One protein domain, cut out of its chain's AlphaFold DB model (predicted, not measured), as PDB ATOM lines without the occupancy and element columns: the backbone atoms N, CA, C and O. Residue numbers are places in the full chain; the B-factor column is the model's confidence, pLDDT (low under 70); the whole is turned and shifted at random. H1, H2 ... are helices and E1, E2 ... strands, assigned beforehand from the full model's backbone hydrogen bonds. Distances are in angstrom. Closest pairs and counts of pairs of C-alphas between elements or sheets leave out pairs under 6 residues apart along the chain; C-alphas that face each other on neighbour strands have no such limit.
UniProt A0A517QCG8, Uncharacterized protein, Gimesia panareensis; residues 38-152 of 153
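What this domain is: This is residues 38 to 152 of the 153 residues of an uncharacterized protein of Gimesia panareensis (UniProt A0A517QCG8). Helix H5 lies in the middle of the model, side by side with strand E1 of a two-stranded hairpin, E1 and E2, whose turn at residues 131 to 136 reaches past the last residue of H5. A second group is made by the short helix H2 packed on the slanting helix H4, with H3 beyond them; H1 lies at one end of the model, on the side of H5 away from the hairpin, and residues 146 to 151 stick out as a free tail. The printed part has 115 residues, with six named helices followed by two named strands, in the order H1 H2 H3 H4 H5 H6 E1 E2. The sheet has the order E1 - E2 and is antiparallel, and the class is mostly helix. The whole is compact, with a radius of gyration of the C-alphas of 14.9 A and spans of 48 by 42 by 35 A.

Where its parts are: H1 takes residues 38 to 45 and measures 10.6 A from first to last C-alpha; C-alpha 38 is at (20.187, 78.788, 35.916). H2 is residues 48 to 52, 5.8 A long, and H3 is residues 55 to 59, 6.0 A long. H4 covers residues 66 to 78 and is 18.3 A long. H5, the longest helix, runs over residues 87 to 102 for 22.0 A, from C-alpha 87 at (19.265, 98.034, 41.783). H6 is residues 110 to 116, 10.4 A long. E1, residues 126 to 130, is 12.4 A long. E2, residues 137 to 141, is 12.7 A long and ends with C-alpha 141 at (30.558, 102.112, 38.188).

How they stand to each other: H1 and H5 only just touch, with 3 pairs of C-alphas within 8 A; H5 does so with residues 92 to 96 alone, and the closest C-alphas, those of Val 44 and Ala 96, are 6.7 A apart. Their lines are about perpendicular, at 89 degrees. H1 and H2 meet only through their link. H2 touches H4, the closest C-alphas being those of Ser 52 and Ala 73 at 5.2 A. H2 and H5 only just touch, with 3 pairs of C-alphas within 8 A, the closest being those of Phe 51 and Leu 92 at 6.7 A; H5 takes part with residues 92 to 95 alone. H3 touches no helix but is near H2, with the C-alphas of Pro 49 and Arg 58 closest at 6.9 A. H4 and H5 are close but not clearly touching, with the C-alphas of Val 77 and Glu 88 closest at 6.4 A, at a steep tilt of 58 degrees, opposite ways. H4 and H6 only just touch, with 3 pairs of C-alphas within 8 A, the closest being those of Leu 76 and Ile 111 at 7.4 A; H4 does so with residues 76 to 77 alone. The closest C-alphas of H5 and E1 are those of His 95 and Ser 126, 6.2 A apart. Residues 105 to 106 pair with residues 128 to 129 of E1, antiparallel. E1 and E2 form a hairpin, antiparallel at 158 degrees; N 128 and O 139 are 2.9 A apart and N 139 and O 128 are 2.8 A apart, within hydrogen-bond range. In H1, H2, H3, H4, H5 and H6 every O i to N i+4 pair is within hydrogen-bond range. Among the elements that are apart are H3 and H5, and H4 and E1.

The domain as a whole: The two C-alphas farthest apart, those of Ala 64 and Asn 150, are 48.8 A apart. The printed part has no cut. The links H1 to H2 and H2 to H3 are tight, the others are short, and there is no long link. The mean pLDDT of the printed part is 79.7; residues 79 to 86, 108 to 124 and 151 to 152 are under 70, and H6 has a mean of 51.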
ATOM      1  N   ASP A  38      19.925  79.493  34.655       93.00
ATOM      2  CA  ASP A  38      20.187  78.788  35.916       93.00
ATOM      3  C   ASP A  38      21.689  78.796  36.238       93.00
ATOM      4  O   ASP A  38      22.089  79.282  37.292       93.00
ATOM      5  N   ASP A  39      22.533  78.430  35.265       93.56
ATOM      6  CA  ASP A  39      23.993  78.512  35.415       93.56
ATOM      7  C   ASP A  39      24.474  79.947  35.713       93.56
ATOM      8  O   ASP A  39      25.467  80.153  36.413       93.56
ATOM      9  N   PHE A  40      23.801  80.953  35.142       93.69
ATOM     10  CA  PHE A  40      24.122  82.353  35.395       93.69
ATOM     11  C   PHE A  40      23.776  82.757  36.829       93.69
ATOM     12  O   PHE A  40      24.555  83.468  37.463       93.69
ATOM     13  N   ILE A  41      22.631  82.302  37.343       91.81
ATOM     14  CA  ILE A  41      22.229  82.532  38.729       91.81
ATOM     15  C   ILE A  41      23.260  81.904  39.662       91.81
ATOM     16  O   ILE A  41      23.783  82.619  40.514       91.81
ATOM     17  N   ASP A  42      23.616  80.637  39.453       93.25
ATOM     18  CA  ASP A  42      24.628  79.950  40.261       93.25
ATOM     19  C   ASP A  42      25.954  80.714  40.242       93.25
ATOM     20  O   ASP A  42      26.488  81.064  41.294       93.25
ATOM     21  N   PHE A  43      26.432  81.091  39.051       94.44
ATOM     22  CA  PHE A  43      27.643  81.895  38.904       94.44
ATOM     23  C   PHE A  43      27.584  83.209  39.692       94.44
ATOM     24  O   PHE A  43      28.567  83.580  40.328       94.44
ATOM     25  N   VAL A  44      26.465  83.937  39.648       92.50
ATOM     26  CA  VAL A  44      26.324  85.199  40.384       92.50
ATOM     27  C   VAL A  44      26.288  84.964  41.893       92.50
ATOM     28  O   VAL A  44      26.865  85.756  42.643       92.50
ATOM     29  N   MET A  45      25.642  83.890  42.351       91.31
ATOM     30  CA  MET A  45      25.545  83.564  43.773       91.31
ATOM     31  C   MET A  45      26.918  83.306  44.407       91.31
ATOM     32  O   MET A  45      27.124  83.681  45.562       91.31
ATOM     33  N   GLU A  46      27.884  82.781  43.646       93.25
ATOM     34  CA  GLU A  46      29.276  82.618  44.096       93.25
ATOM     35  C   GLU A  46      29.952  83.948  44.484       93.25
ATOM     36  O   GLU A  46      30.889  83.968  45.282       93.25
ATOM     37  N   TRP A  47      29.473  85.083  43.964       92.94
ATOM     38  CA  TRP A  47      30.004  86.411  44.296       92.94
ATOM     39  C   TRP A  47      29.389  87.021  45.558       92.94
ATOM     40  O   TRP A  47      29.903  88.026  46.050       92.94
ATOM     41  N   LEU A  48      28.322  86.436  46.118       90.44
ATOM     42  CA  LEU A  48      27.641  86.986  47.295       90.44
ATOM     43  C   LEU A  48      28.580  87.266  48.478       90.44
ATOM     44  O   LEU A  48      28.453  88.353  49.056       90.44
ATOM     45  N   PRO A  49      29.510  86.362  48.857       90.56
ATOM     46  CA  PRO A  49      30.387  86.599  49.998       90.56
ATOM     47  C   PRO A  49      31.298  87.801  49.771       90.56
ATOM     48  O   PRO A  49      31.374  88.664  50.637       90.56
ATOM     49  N   GLU A  50      31.950  87.892  48.606       89.44
ATOM     50  CA  GLU A  50      32.830  89.018  48.265       89.44
ATOM     51  C   GLU A  50      32.071  90.339  48.165       89.44
ATOM     52  O   GLU A  50      32.556  91.370  48.626       89.44
ATOM     53  N   PHE A  51      30.871  90.300  47.601       88.06
ATOM     54  CA  PHE A  51      30.072  91.493  47.394       88.06
ATOM     55  C   PHE A  51      29.486  92.051  48.700       88.06
ATOM     56  O   PHE A  51      29.391  93.272  48.864       88.06
ATOM     57  N   SER A  52      29.091  91.170  49.625       86.00
ATOM     58  CA  SER A  52      28.272  91.535  50.792       86.00
ATOM     59  C   SER A  52      29.024  91.556  52.123       86.00
ATOM     60  O   SER A  52      28.584  92.245  53.041       86.00
ATOM     61  N   LEU A  53      30.106  90.784  52.266       85.94
ATOM     62  CA  LEU A  53      30.841  90.632  53.525       85.94
ATOM     63  C   LEU A  53      32.155  91.419  53.493       85.94
ATOM     64  O   LEU A  53      32.834  91.504  52.470       85.94
ATOM     65  N   ASN A  54      32.553  91.967  54.640       83.25
ATOM     66  CA  ASN A  54      33.826  92.681  54.757       83.25
ATOM     67  C   ASN A  54      35.032  91.722  54.838       83.25
ATOM     68  O   ASN A  54      34.868  90.513  54.984       83.25
ATOM     69  N   SER A  55      36.262  92.254  54.751       82.06
ATOM     70  CA  SER A  55      37.489  91.428  54.762       82.06
ATOM     71  C   SER A  55      37.563  90.499  55.973       82.06
ATOM     72  O   SER A  55      37.757  89.301  55.803       82.06
ATOM     73  N   LYS A  56      37.292  91.017  57.180       85.00
ATOM     74  CA  LYS A  56      37.336  90.230  58.422       85.00
ATOM     75  C   LYS A  56      36.300  89.108  58.422       85.00
ATOM     76  O   LYS A  56      36.587  87.994  58.841       85.00
ATOM     77  N   GLU A  57      35.089  89.397  57.950       88.25
ATOM     78  CA  GLU A  57      34.020  88.401  57.849       88.25
ATOM     79  C   GLU A  57      34.355  87.302  56.842       88.25
ATOM     80  O   GLU A  57      34.051  86.145  57.111       88.25
ATOM     81  N   ARG A  58      34.986  87.647  55.712       89.31
ATOM     82  CA  ARG A  58      35.402  86.680  54.684       89.31
ATOM     83  C   ARG A  58      36.578  85.824  55.130       89.31
ATOM     84  O   ARG A  58      36.551  84.616  54.931       89.31
ATOM     85  N   GLU A  59      37.578  86.439  55.752       88.94
ATOM     86  CA  GLU A  59      38.738  85.743  56.322       88.94
ATOM     87  C   GLU A  59      38.329  84.778  57.443       88.94
ATOM     88  O   GLU A  59      38.960  83.741  57.627       88.94
ATOM     89  N   GLY A  60      37.243  85.082  58.158       90.88
ATOM     90  CA  GLY A  60      36.678  84.223  59.195       90.88
ATOM     91  C   GLY A  60      35.811  83.061  58.692       90.88
ATOM     92  O   GLY A  60      35.296  82.313  59.524       90.88
ATOM     93  N   ILE A  61      35.601  82.897  57.379       93.19
ATOM     94  CA  ILE A  61      34.774  81.803  56.844       93.19
ATOM     95  C   ILE A  61      35.530  80.475  56.940       93.19
ATOM     96  O   ILE A  61      36.612  80.303  56.386       93.19
ATOM     97  N   HIS A  62      34.907  79.492  57.583       94.12
ATOM     98  CA  HIS A  62      35.398  78.125  57.706       94.12
ATOM     99  C   HIS A  62      34.238  77.119  57.677       94.12
ATOM    100  O   HIS A  62      33.064  77.485  57.728       94.12
ATOM    101  N   HIS A  63      34.548  75.821  57.634       95.12
ATOM    102  CA  HIS A  63      33.550  74.751  57.476       95.12
ATOM    103  C   HIS A  63      32.387  74.822  58.488       95.12
ATOM    104  O   HIS A  63      31.248  74.566  58.116       95.12
ATOM    105  N   ALA A  64      32.648  75.223  59.739       96.00
ATOM    106  CA  ALA A  64      31.609  75.318  60.769       96.00
ATOM    107  C   ALA A  64      30.671  76.546  60.667       96.00
ATOM    108  O   ALA A  64      29.595  76.509  61.255       96.00
ATOM    109  N   ASN A  65      31.029  77.617  59.940       95.44
ATOM    110  CA  ASN A  65      30.208  78.839  59.840       95.44
ATOM    111  C   ASN A  65      29.851  79.239  58.395       95.44
ATOM    112  O   ASN A  65      29.123  80.212  58.188       95.44
ATOM    113  N   SER A  66      30.323  78.495  57.392       93.88
ATOM    114  CA  SER A  66      30.174  78.844  55.975       93.88
ATOM    115  C   SER A  66      28.716  79.053  55.572       93.88
ATOM    116  O   SER A  66      28.370  80.091  55.017       93.88
ATOM    117  N   VAL A  67      27.825  78.129  55.936       95.25
ATOM    118  CA  VAL A  67      26.388  78.225  55.629       95.25
ATOM    119  C   VAL A  67      25.755  79.463  56.271       95.25
ATOM    120  O   VAL A  67      24.886  80.106  55.676       95.25
ATOM    121  N   GLU A  68      26.179  79.824  57.482       94.06
ATOM    122  CA  GLU A  68      25.714  81.037  58.150       94.06
ATOM    123  C   GLU A  68      26.196  82.296  57.422       94.06
ATOM    124  O   GLU A  68      25.384  83.185  57.150       94.06
ATOM    125  N   ALA A  69      27.475  82.339  57.042       92.06
ATOM    126  CA  ALA A  69      28.065  83.442  56.292       92.06
ATOM    127  C   ALA A  69      27.371  83.646  54.936       92.06
ATOM    128  O   ALA A  69      26.973  84.769  54.617       92.06
ATOM    129  N   ILE A  70      27.121  82.569  54.179       91.94
ATOM    130  CA  ILE A  70      26.371  82.627  52.914       91.94
ATOM    131  C   ILE A  70      24.949  83.148  53.146       91.94
ATOM    132  O   ILE A  70      24.489  84.055  52.453       91.94
ATOM    133  N   ARG A  71      24.246  82.632  54.162       92.56
ATOM    134  CA  ARG A  71      22.886  83.086  54.487       92.56
ATOM    135  C   ARG A  71      22.863  84.565  54.877       92.56
ATOM    136  O   ARG A  71      21.909  85.269  54.540       92.56
ATOM    137  N   LYS A  72      23.879  85.039  55.598       89.88
ATOM    138  CA  LYS A  72      24.044  86.452  55.952       89.88
ATOM    139  C   LYS A  72      24.271  87.308  54.707       89.88
ATOM    140  O   LYS A  72      23.552  88.290  54.542       89.88
ATOM    141  N   ALA A  73      25.190  86.907  53.828       88.88
ATOM    142  CA  ALA A  73      25.468  87.591  52.568       88.88
ATOM    143  C   ALA A  73      24.203  87.712  51.704       88.88
ATOM    144  O   ALA A  73      23.809  88.814  51.331       88.88
ATOM    145  N   ALA A  74      23.482  86.604  51.507       88.69
ATOM    146  CA  ALA A  74      22.203  86.611  50.802       88.69
ATOM    147  C   ALA A  74      21.212  87.587  51.458       88.69
ATOM    148  O   ALA A  74      20.671  88.473  50.798       88.69
ATOM    149  N   LYS A  75      21.001  87.493  52.779       85.56
ATOM    150  CA  LYS A  75      20.083  88.391  53.499       85.56
ATOM    151  C   LYS A  75      20.416  89.869  53.294       85.56
ATOM    152  O   LYS A  75      19.480  90.657  53.266       85.56
ATOM    153  N   LEU A  76      21.684  90.258  53.162       80.88
ATOM    154  CA  LEU A  76      22.059  91.655  52.916       80.88
ATOM    155  C   LEU A  76      21.573  92.149  51.549       80.88
ATOM    156  O   LEU A  76      21.026  93.246  51.472       80.88
ATOM    157  N   VAL A  77      21.659  91.310  50.515       79.62
ATOM    158  CA  VAL A  77      21.132  91.617  49.174       79.62
ATOM    159  C   VAL A  77      19.595  91.634  49.168       79.62
ATOM    160  O   VAL A  77      18.981  92.546  48.613       79.62
ATOM    161  N   TYR A  78      18.949  90.672  49.839       73.62
ATOM    162  CA  TYR A  78      17.485  90.508  49.827       73.62
ATOM    163  C   TYR A  78      16.715  91.434  50.794       73.62
ATOM    164  O   TYR A  78      15.541  91.714  50.557       73.62
ATOM    165  N   LYS A  79      17.316  91.907  51.900       65.06
ATOM    166  CA  LYS A  79      16.606  92.677  52.951       65.06
ATOM    167  C   LYS A  79      16.331  94.135  52.604       65.06
ATOM    168  O   LYS A  79      15.548  94.778  53.308       65.06
ATOM    169  N   THR A  80      16.984  94.703  51.597       59.22
ATOM    170  CA  THR A  80      16.780  96.120  51.299       59.22
ATOM    171  C   THR A  80      15.320  96.326  50.872       59.22
ATOM    172  O   THR A  80      14.817  95.655  49.977       59.22
ATOM    173  N   LYS A  81      14.587  97.266  51.495       50.78
ATOM    174  CA  LYS A  81      13.180  97.592  51.132       50.78
ATOM    175  C   LYS A  81      13.016  98.023  49.658       50.78
ATOM    176  O   LYS A  81      11.902  98.187  49.170       50.78
ATOM    177  N   LYS A  82      14.135  98.199  48.948       51.31
ATOM    178  CA  LYS A  82      14.245  98.370  47.501       51.31
ATOM    179  C   LYS A  82      14.268  97.050  46.723       51.31
ATOM    180  O   LYS A  82      14.463  97.127  45.527       51.31
ATOM    181  N   PHE A  83      14.003  95.883  47.315       48.12
ATOM    182  CA  PHE A  83      13.961  94.588  46.615       48.12
ATOM    183  C   PHE A  83      13.083  94.597  45.343       48.12
ATOM    184  O   PHE A  83      13.430  93.986  44.336       48.12
ATOM    185  N   ALA A  84      11.993  95.375  45.333       50.88
ATOM    186  CA  ALA A  84      11.146  95.566  44.148       50.88
ATOM    187  C   ALA A  84      11.794  96.419  43.029       50.88
ATOM    188  O   ALA A  84      11.333  96.423  41.889       50.88
ATOM    189  N   LYS A  85      12.868  97.154  43.331       53.69
ATOM    190  CA  LYS A  85      13.675  97.928  42.384       53.69
ATOM    191  C   LYS A  85      15.007  97.202  42.203       53.69
ATOM    192  O   LYS A  85      15.846  97.233  43.091       53.69
ATOM    193  N   ARG A  86      15.196  96.604  41.022       62.34
ATOM    194  CA  ARG A  86      16.333  95.798  40.509       62.34
ATOM    195  C   ARG A  86      17.776  96.293  40.795       62.34
ATOM    196  O   ARG A  86      18.714  95.660  40.333       62.34
ATOM    197  N   GLY A  87      17.977  97.389  41.526       72.88
ATOM    198  CA  GLY A  87      19.265  98.034  41.783       72.88
ATOM    199  C   GLY A  87      20.314  97.118  42.410       72.88
ATOM    200  O   GLY A  87      21.375  96.974  41.826       72.88
ATOM    201  N   GLU A  88      20.015  96.430  43.519       78.88
ATOM    202  CA  GLU A  88      21.021  95.612  44.234       78.88
ATOM    203  C   GLU A  88      21.559  94.450  43.376       78.88
ATOM    204  O   GLU A  88      22.749  94.152  43.402       78.88
ATOM    205  N   PHE A  89      20.708  93.821  42.554       84.38
ATOM    206  CA  PHE A  89      21.164  92.807  41.597       84.38
ATOM    207  C   PHE A  89      21.998  93.415  40.470       84.38
ATOM    208  O   PHE A  89      22.921  92.771  39.990       84.38
ATOM    209  N   GLY A  90      21.711  94.653  40.064       87.00
ATOM    210  CA  GLY A  90      22.557  95.394  39.129       87.00
ATOM    211  C   GLY A  90      23.944  95.647  39.691       87.00
ATOM    212  O   GLY A  90      24.924  95.374  39.006       87.00
ATOM    213  N   GLU A  91      24.015  96.103  40.944       87.69
ATOM    214  CA  GLU A  91      25.269  96.293  41.680       87.69
ATOM    215  C   GLU A  91      26.063  94.966  41.737       87.69
ATOM    216  O   GLU A  91      27.243  94.930  41.386       87.69
ATOM    217  N   LEU A  92      25.395  93.852  42.068       89.75
ATOM    218  CA  LEU A  92      26.003  92.516  42.114       89.75
ATOM    219  C   LEU A  92      26.473  92.019  40.733       89.75
ATOM    220  O   LEU A  92      27.584  91.504  40.607       89.75
ATOM    221  N   PHE A  93      25.663  92.175  39.682       91.62
ATOM    222  CA  PHE A  93      26.044  91.777  38.322       91.62
ATOM    223  C   PHE A  93      27.220  92.607  37.807       91.62
ATOM    224  O   PHE A  93      28.130  92.056  37.185       91.62
ATOM    225  N   LEU A  94      27.221  93.914  38.085       92.00
ATOM    226  CA  LEU A  94      28.313  94.814  37.733       92.00
ATOM    227  C   LEU A  94      29.602  94.403  38.448       92.00
ATOM    228  O   LEU A  94      30.639  94.264  37.803       92.00
ATOM    229  N   HIS A  95      29.524  94.118  39.748       92.25
ATOM    230  CA  HIS A  95      30.648  93.602  40.523       92.25
ATOM    231  C   HIS A  95      31.216  92.306  39.917       92.25
ATOM    232  O   HIS A  95      32.410  92.237  39.617       92.25
ATOM    233  N   ALA A  96      30.364  91.306  39.665       93.69
ATOM    234  CA  ALA A  96      30.774  90.030  39.077       93.69
ATOM    235  C   ALA A  96      31.408  90.203  37.685       93.69
ATOM    236  O   ALA A  96      32.402  89.547  37.362       93.69
ATOM    237  N   ALA A  97      30.868  91.099  36.852       93.38
ATOM    238  CA  ALA A  97      31.412  91.406  35.533       93.38
ATOM    239  C   ALA A  97      32.804  92.052  35.622       93.38
ATOM    240  O   ALA A  97      33.737  91.570  34.979       93.38
ATOM    241  N   ILE A  98      32.973  93.095  36.445       92.12
ATOM    242  CA  ILE A  98      34.263  93.785  36.570       92.12
ATOM    243  C   ILE A  98      35.318  92.828  37.139       92.12
ATOM    244  O   ILE A  98      36.420  92.724  36.595       92.12
ATOM    245  N   ARG A  99      34.979  92.085  38.201       92.50
ATOM    246  CA  ARG A  99      35.913  91.159  38.854       92.50
ATOM    247  C   ARG A  99      36.368  90.033  37.943       92.50
ATOM    248  O   ARG A  99      37.572  89.814  37.827       92.50
ATOM    249  N   SER A 100      35.426  89.366  37.278       92.12
ATOM    250  CA  SER A 100      35.730  88.197  36.444       92.12
ATOM    251  C   SER A 100      36.480  88.531  35.153       92.12
ATOM    252  O   SER A 100      37.216  87.686  34.649       92.12
ATOM    253  N   ILE A 101      36.317  89.742  34.607       91.44
ATOM    254  CA  ILE A 101      36.927  90.125  33.325       91.44
ATOM    255  C   ILE A 101      38.233  90.897  33.513       91.44
ATOM    256  O   ILE A 101      39.203  90.622  32.810       91.44
ATOM    257  N   PHE A 102      38.277  91.827  34.468       89.75
ATOM    258  CA  PHE A 102      39.402  92.756  34.633       89.75
ATOM    259  C   PHE A 102      40.291  92.431  35.832       89.75
ATOM    260  O   PHE A 102      41.234  93.162  36.112       89.75
ATOM    261  N   LYS A 103      40.006  91.335  36.554       87.81
ATOM    262  CA  LYS A 103      40.772  90.888  37.734       87.81
ATOM    263  C   LYS A 103      40.961  91.989  38.787       87.81
ATOM    264  O   LYS A 103      41.961  92.010  39.496       87.81
ATOM    265  N   SER A 104      39.977  92.877  38.896       90.69
ATOM    266  CA  SER A 104      40.009  94.036  39.786       90.69
ATOM    267  C   SER A 104      39.978  93.649  41.266       90.69
ATOM    268  O   SER A 104      39.631  92.527  41.602       90.69
ATOM    269  N   THR A 105      40.265  94.572  42.177       89.25
ATOM    270  CA  THR A 105      40.059  94.395  43.624       89.25
ATOM    271  C   THR A 105      38.922  95.307  44.085       89.25
ATOM    272  O   THR A 105      38.965  96.498  43.782       89.25
ATOM    273  N   PRO A 106      37.880  94.810  44.775       87.19
ATOM    274  CA  PRO A 106      36.800  95.672  45.244       87.19
ATOM    275  C   PRO A 106      37.303  96.579  46.373       87.19
ATOM    276  O   PRO A 106      37.841  96.093  47.366       87.19
ATOM    277  N   ALA A 107      37.124  97.892  46.223       75.75
ATOM    278  CA  ALA A 107      37.657  98.875  47.165       75.75
ATOM    279  C   ALA A 107      36.734  99.149  48.362       75.75
ATOM    280  O   ALA A 107      37.244  99.622  49.363       75.75
ATOM    281  N   ILE A 108      35.422  98.873  48.245       64.06
ATOM    282  CA  ILE A 108      34.361  98.729  49.277       64.06
ATOM    283  C   ILE A 108      33.009  98.862  48.539       64.06
ATOM    284  O   ILE A 108      32.841  99.770  47.726       64.06
ATOM    285  N   SER A 109      32.028  97.984  48.797       54.31
ATOM    286  CA  SER A 109      30.682  98.088  48.205       54.31
ATOM    287  C   SER A 109      29.735  98.929  49.078       54.31
ATOM    288  O   SER A 109      29.808  98.943  50.308       54.31
ATOM    289  N   LYS A 110      28.789  99.624  48.437       56.69
ATOM    290  CA  LYS A 110      27.753 100.472  49.063       56.69
ATOM    291  C   LYS A 110      26.866  99.713  50.064       56.69
ATOM    292  O   LYS A 110      26.341 100.313  51.005       56.69
ATOM    293  N   ILE A 111      26.724  98.397  49.890       53.53
ATOM    294  CA  ILE A 111      25.996  97.498  50.803       53.53
ATOM    295  C   ILE A 111      26.613  97.493  52.200       53.53
ATOM    296  O   ILE A 111      25.878  97.517  53.190       53.53
ATOM    297  N   PHE A 112      27.943  97.550  52.294       54.47
ATOM    298  CA  PHE A 112      28.629  97.612  53.579       54.47
ATOM    299  C   PHE A 112      28.220  98.867  54.366       54.47
ATOM    300  O   PHE A 112      27.783  98.771  55.516       54.47
ATOM    301  N   TYR A 113      28.242 100.037  53.721       49.06
ATOM    302  CA  TYR A 113      27.845 101.297  54.352       49.06
ATOM    303  C   TYR A 113      26.364 101.317  54.762       49.06
ATOM    304  O   TYR A 113      26.067 101.693  55.897       49.06
ATOM    305  N   LYS A 114      25.454 100.815  53.911       50.53
ATOM    306  CA  LYS A 114      24.016 100.678  54.231       50.53
ATOM    307  C   LYS A 114      23.739  99.766  55.436       50.53
ATOM    308  O   LYS A 114      22.712  99.926  56.085       50.53
ATOM    309  N   SER A 115      24.610  98.792  55.719       47.50
ATOM    310  CA  SER A 115      24.449  97.874  56.859       47.50
ATOM    311  C   SER A 115      24.955  98.443  58.193       47.50
ATOM    312  O   SER A 115      24.540  97.966  59.247       47.50
ATOM    313  N   SER A 116      25.827  99.459  58.150       44.44
ATOM    314  CA  SER A 116      26.483 100.034  59.335       44.44
ATOM    315  C   SER A 116      25.840 101.330  59.839       44.44
ATOM    316  O   SER A 116      25.900 101.603  61.032       44.44
ATOM    317  N   HIS A 117      25.212 102.119  58.959       43.22
ATOM    318  CA  HIS A 117      24.600 103.401  59.303       43.22
ATOM    319  C   HIS A 117      23.199 103.486  58.699       43.22
ATOM    320  O   HIS A 117      23.003 103.216  57.517       43.22
ATOM    321  N   ASN A 118      22.221 103.890  59.510       42.94
ATOM    322  CA  ASN A 118      20.804 104.015  59.148       42.94
ATOM    323  C   ASN A 118      20.523 105.204  58.191       42.94
ATOM    324  O   ASN A 118      19.431 105.768  58.195       42.94
ATOM    325  N   GLU A 119      21.511 105.604  57.385       40.25
ATOM    326  CA  GLU A 119      21.464 106.723  56.449       40.25
ATOM    327  C   GLU A 119      21.602 106.251  54.998       40.25
ATOM    328  O   GLU A 119      22.340 105.324  54.657       40.25
ATOM    329  N   THR A 120      20.898 106.936  54.100       40.31
ATOM    330  CA  THR A 120      21.056 106.792  52.651       40.31
ATOM    331  C   THR A 120      22.431 107.295  52.215       40.31
ATOM    332  O   THR A 120      22.583 108.444  51.805       40.31
ATOM    333  N   VAL A 121      23.441 106.427  52.264       44.16
ATOM    334  CA  VAL A 121      24.767 106.740  51.724       44.16
ATOM    335  C   VAL A 121      24.661 106.890  50.203       44.16
ATOM    336  O   VAL A 121      24.390 105.935  49.465       44.16
ATOM    337  N   LYS A 122      24.828 108.130  49.728       52.00
ATOM    338  CA  LYS A 122      25.016 108.461  48.311       52.00
ATOM    339  C   LYS A 122      26.401 107.950  47.907       52.00
ATOM    340  O   LYS A 122      27.404 108.581  48.206       52.00
ATOM    341  N   GLY A 123      26.449 106.783  47.277       58.69
ATOM    342  CA  GLY A 123      27.680 106.153  46.795       58.69
ATOM    343  C   GLY A 123      27.467 105.512  45.429       58.69
ATOM    344  O   GLY A 123      26.325 105.360  44.994       58.69
ATOM    345  N   PHE A 124      28.549 105.150  44.757       68.94
ATOM    346  CA  PHE A 124      28.512 104.449  43.474       68.94
ATOM    347  C   PHE A 124      28.140 102.974  43.651       68.94
ATOM    348  O   PHE A 124      28.291 102.419  44.739       68.94
ATOM    349  N   ASP A 125      27.626 102.354  42.593       75.56
ATOM    350  CA  ASP A 125      27.131 100.971  42.618       75.56
ATOM    351  C   ASP A 125      28.278  99.962  42.728       75.56
ATOM    352  O   ASP A 125      28.130  98.889  43.309       75.56
ATOM    353  N   SER A 126      29.451 100.329  42.208       83.94
ATOM    354  CA  SER A 126      30.683  99.565  42.375       83.94
ATOM    355  C   SER A 126      31.902 100.486  42.413       83.94
ATOM    356  O   SER A 126      31.933 101.517  41.736       83.94
ATOM    357  N   VAL A 127      32.900 100.107  43.213       87.62
ATOM    358  CA  VAL A 127      34.208 100.770  43.277       87.62
ATOM    359  C   VAL A 127      35.284  99.694  43.251       87.62
ATOM    360  O   VAL A 127      35.323  98.819  44.120       87.62
ATOM    361  N   HIS A 128      36.137  99.741  42.236       89.38
ATOM    362  CA  HIS A 128      37.132  98.718  41.954       89.38
ATOM    363  C   HIS A 128      38.488  99.351  41.676       89.38
ATOM    364  O   HIS A 128      38.574 100.365  40.998       89.38
ATOM    365  N   VAL A 129      39.543  98.723  42.173       90.31
ATOM    366  CA  VAL A 129      40.922  99.042  41.816       90.31
ATOM    367  C   VAL A 129      41.376  98.065  40.736       90.31
ATOM    368  O   VAL A 129      41.206  96.853  40.891       90.31
ATOM    369  N   VAL A 130      41.906  98.579  39.632       90.00
ATOM    370  CA  VAL A 130      42.364  97.812  38.463       90.00
ATOM    371  C   VAL A 130      43.824  98.161  38.184       90.00
ATOM    372  O   VAL A 130      44.257  99.258  38.508       90.00
ATOM    373  N   GLY A 131      44.579  97.231  37.604       86.06
ATOM    374  CA  GLY A 131      45.971  97.472  37.220       86.06
ATOM    375  C   GLY A 131      47.005  97.075  38.285       86.06
ATOM    376  O   GLY A 131      46.648  96.609  39.375       86.06
ATOM    377  N   PRO A 132      48.300  97.158  37.937       84.31
ATOM    378  CA  PRO A 132      49.409  96.889  38.844       84.31
ATOM    379  C   PRO A 132      49.608  98.046  39.840       84.31
ATOM    380  O   PRO A 132      49.010  99.104  39.702       84.31
ATOM    381  N   LEU A 133      50.425  97.839  40.880       78.81
ATOM    382  CA  LEU A 133      50.600  98.790  41.997       78.81
ATOM    383  C   LEU A 133      51.108 100.180  41.576       78.81
ATOM    384  O   LEU A 133      50.827 101.165  42.252       78.81
ATOM    385  N   ASP A 134      51.881 100.228  40.503       84.81
ATOM    386  CA  ASP A 134      52.495 101.408  39.902       84.81
ATOM    387  C   ASP A 134      51.574 102.138  38.911       84.81
ATOM    388  O   ASP A 134      51.772 103.326  38.667       84.81
ATOM    389  N   GLU A 135      50.529 101.471  38.417       87.88
ATOM    390  CA  GLU A 135      49.547 102.016  37.469       87.88
ATOM    391  C   GLU A 135      48.114 101.691  37.928       87.88
ATOM    392  O   GLU A 135      47.289 101.171  37.176       87.88
ATOM    393  N   LEU A 136      47.820 101.946  39.210       88.00
ATOM    394  CA  LEU A 136      46.498 101.671  39.772       88.00
ATOM    395  C   LEU A 136      45.452 102.634  39.209       88.00
ATOM    396  O   LEU A 136      45.538 103.852  39.366       88.00
ATOM    397  N   GLU A 137      44.389 102.060  38.668       90.38
ATOM    398  CA  GLU A 137      43.200 102.773  38.239       90.38
ATOM    399  C   GLU A 137      42.064 102.574  39.244       90.38
ATOM    400  O   GLU A 137      41.784 101.455  39.686       90.38
ATOM    401  N   LEU A 138      41.358 103.658  39.575       89.44
ATOM    402  CA  LEU A 138      40.128 103.602  40.359       89.44
ATOM    403  C   LEU A 138      38.921 103.646  39.424       89.44
ATOM    404  O   LEU A 138      38.611 104.673  38.824       89.44
ATOM    405  N   TRP A 139      38.216 102.528  39.330       90.12
ATOM    406  CA  TRP A 139      37.013 102.390  38.529       90.12
ATOM    407  C   TRP A 139      35.778 102.583  39.391       90.12
ATOM    408  O   TRP A 139      35.598 101.931  40.424       90.12
ATOM    409  N   ILE A 140      34.905 103.465  38.926       88.81
ATOM    410  CA  ILE A 140      33.670 103.835  39.596       88.81
ATOM    411  C   ILE A 140      32.510 103.533  38.648       88.81
ATOM    412  O   ILE A 140      32.446 104.083  37.551       88.81
ATOM    413  N   GLY A 141      31.607 102.642  39.059       85.62
ATOM    414  CA  GLY A 141      30.558 102.112  38.188       85.62
ATOM    415  C   GLY A 141      29.132 102.412  38.650       85.62
ATOM    416  O   GLY A 141      28.865 102.571  39.843       85.62
ATOM    417  N   GLU A 142      28.213 102.423  37.684       86.75
ATOM    418  CA  GLU A 142      26.759 102.512  37.864       86.75
ATOM    419  C   GLU A 142      26.078 101.403  37.042       86.75
ATOM    420  O   GLU A 142      26.447 101.166  35.889       86.75
ATOM    421  N   ALA A 143      25.084 100.724  37.616       87.75
ATOM    422  CA  ALA A 143      24.339  99.658  36.961       87.75
ATOM    423  C   ALA A 143      22.941 100.135  36.539       87.75
ATOM    424  O   ALA A 143      22.140 100.600  37.352       87.75
ATOM    425  N   LYS A 144      22.606  99.964  35.254       85.38
ATOM    426  CA  LYS A 144      21.292 100.321  34.691       85.38
ATOM    427  C   LYS A 144      20.687  99.145  33.940       85.38
ATOM    428  O   LYS A 144      21.347  98.513  33.121       85.38
ATOM    429  N   PHE A 145      19.410  98.878  34.203       82.75
ATOM    430  CA  PHE A 145      18.631  97.881  33.473       82.75
ATOM    431  C   PHE A 145      17.702  98.558  32.479       82.75
ATOM    432  O   PHE A 145      16.958  99.473  32.834       82.75
ATOM    433  N   TYR A 146      17.689  98.030  31.263       81.00
ATOM    434  CA  TYR A 146      16.825  98.487  30.188       81.00
ATOM    435  C   TYR A 146      15.881  97.353  29.792       81.00
ATOM    436  O   TYR A 146      16.306  96.210  29.645       81.00
ATOM    437  N   ASN A 147      14.592  97.663  29.638       76.62
ATOM    438  CA  ASN A 147      13.602  96.703  29.132       76.62
ATOM    439  C   ASN A 147      13.586  96.646  27.592       76.62
ATOM    440  O   ASN A 147      12.991  95.744  27.018       76.62
ATOM    441  N   GLU A 148      14.228  97.612  26.933       75.25
ATOM    442  CA  GLU A 148      14.297  97.751  25.480       75.25
ATOM    443  C   GLU A 148      15.737  98.071  25.083       75.25
ATOM    444  O   GLU A 148      16.371  98.932  25.699       75.25
ATOM    445  N   PHE A 149      16.237  97.413  24.036       70.56
ATOM    446  CA  PHE A 149      17.608  97.600  23.559       70.56
ATOM    447  C   PHE A 149      17.898  99.056  23.164       70.56
ATOM    448  O   PHE A 149      18.929  99.593  23.539       70.56
ATOM    449  N   ASN A 150      16.948  99.729  22.508       74.06
ATOM    450  CA  ASN A 150      17.110 101.100  21.997       74.06
ATOM    451  C   ASN A 150      17.287 102.168  23.091       74.06
ATOM    452  O   ASN A 150      17.545 103.326  22.779       74.06
ATOM    453  N   ARG A 151      17.105 101.808  24.366       68.25
ATOM    454  CA  ARG A 151      17.334 102.706  25.506       68.25
ATOM    455  C   ARG A 151      18.720 102.530  26.129       68.25
ATOM    456  O   ARG A 151      19.090 103.345  26.972       68.25
ATOM    457  N   ALA A 152      19.459 101.486  25.744       64.25
ATOM    458  CA  ALA A 152      20.859 101.318  26.106       64.25
ATOM    459  C   ALA A 152      21.702 102.229  25.195       64.25
ATOM    460  O   ALA A 152      21.656 102.086  23.975       64.25
TER     461      ALA A 152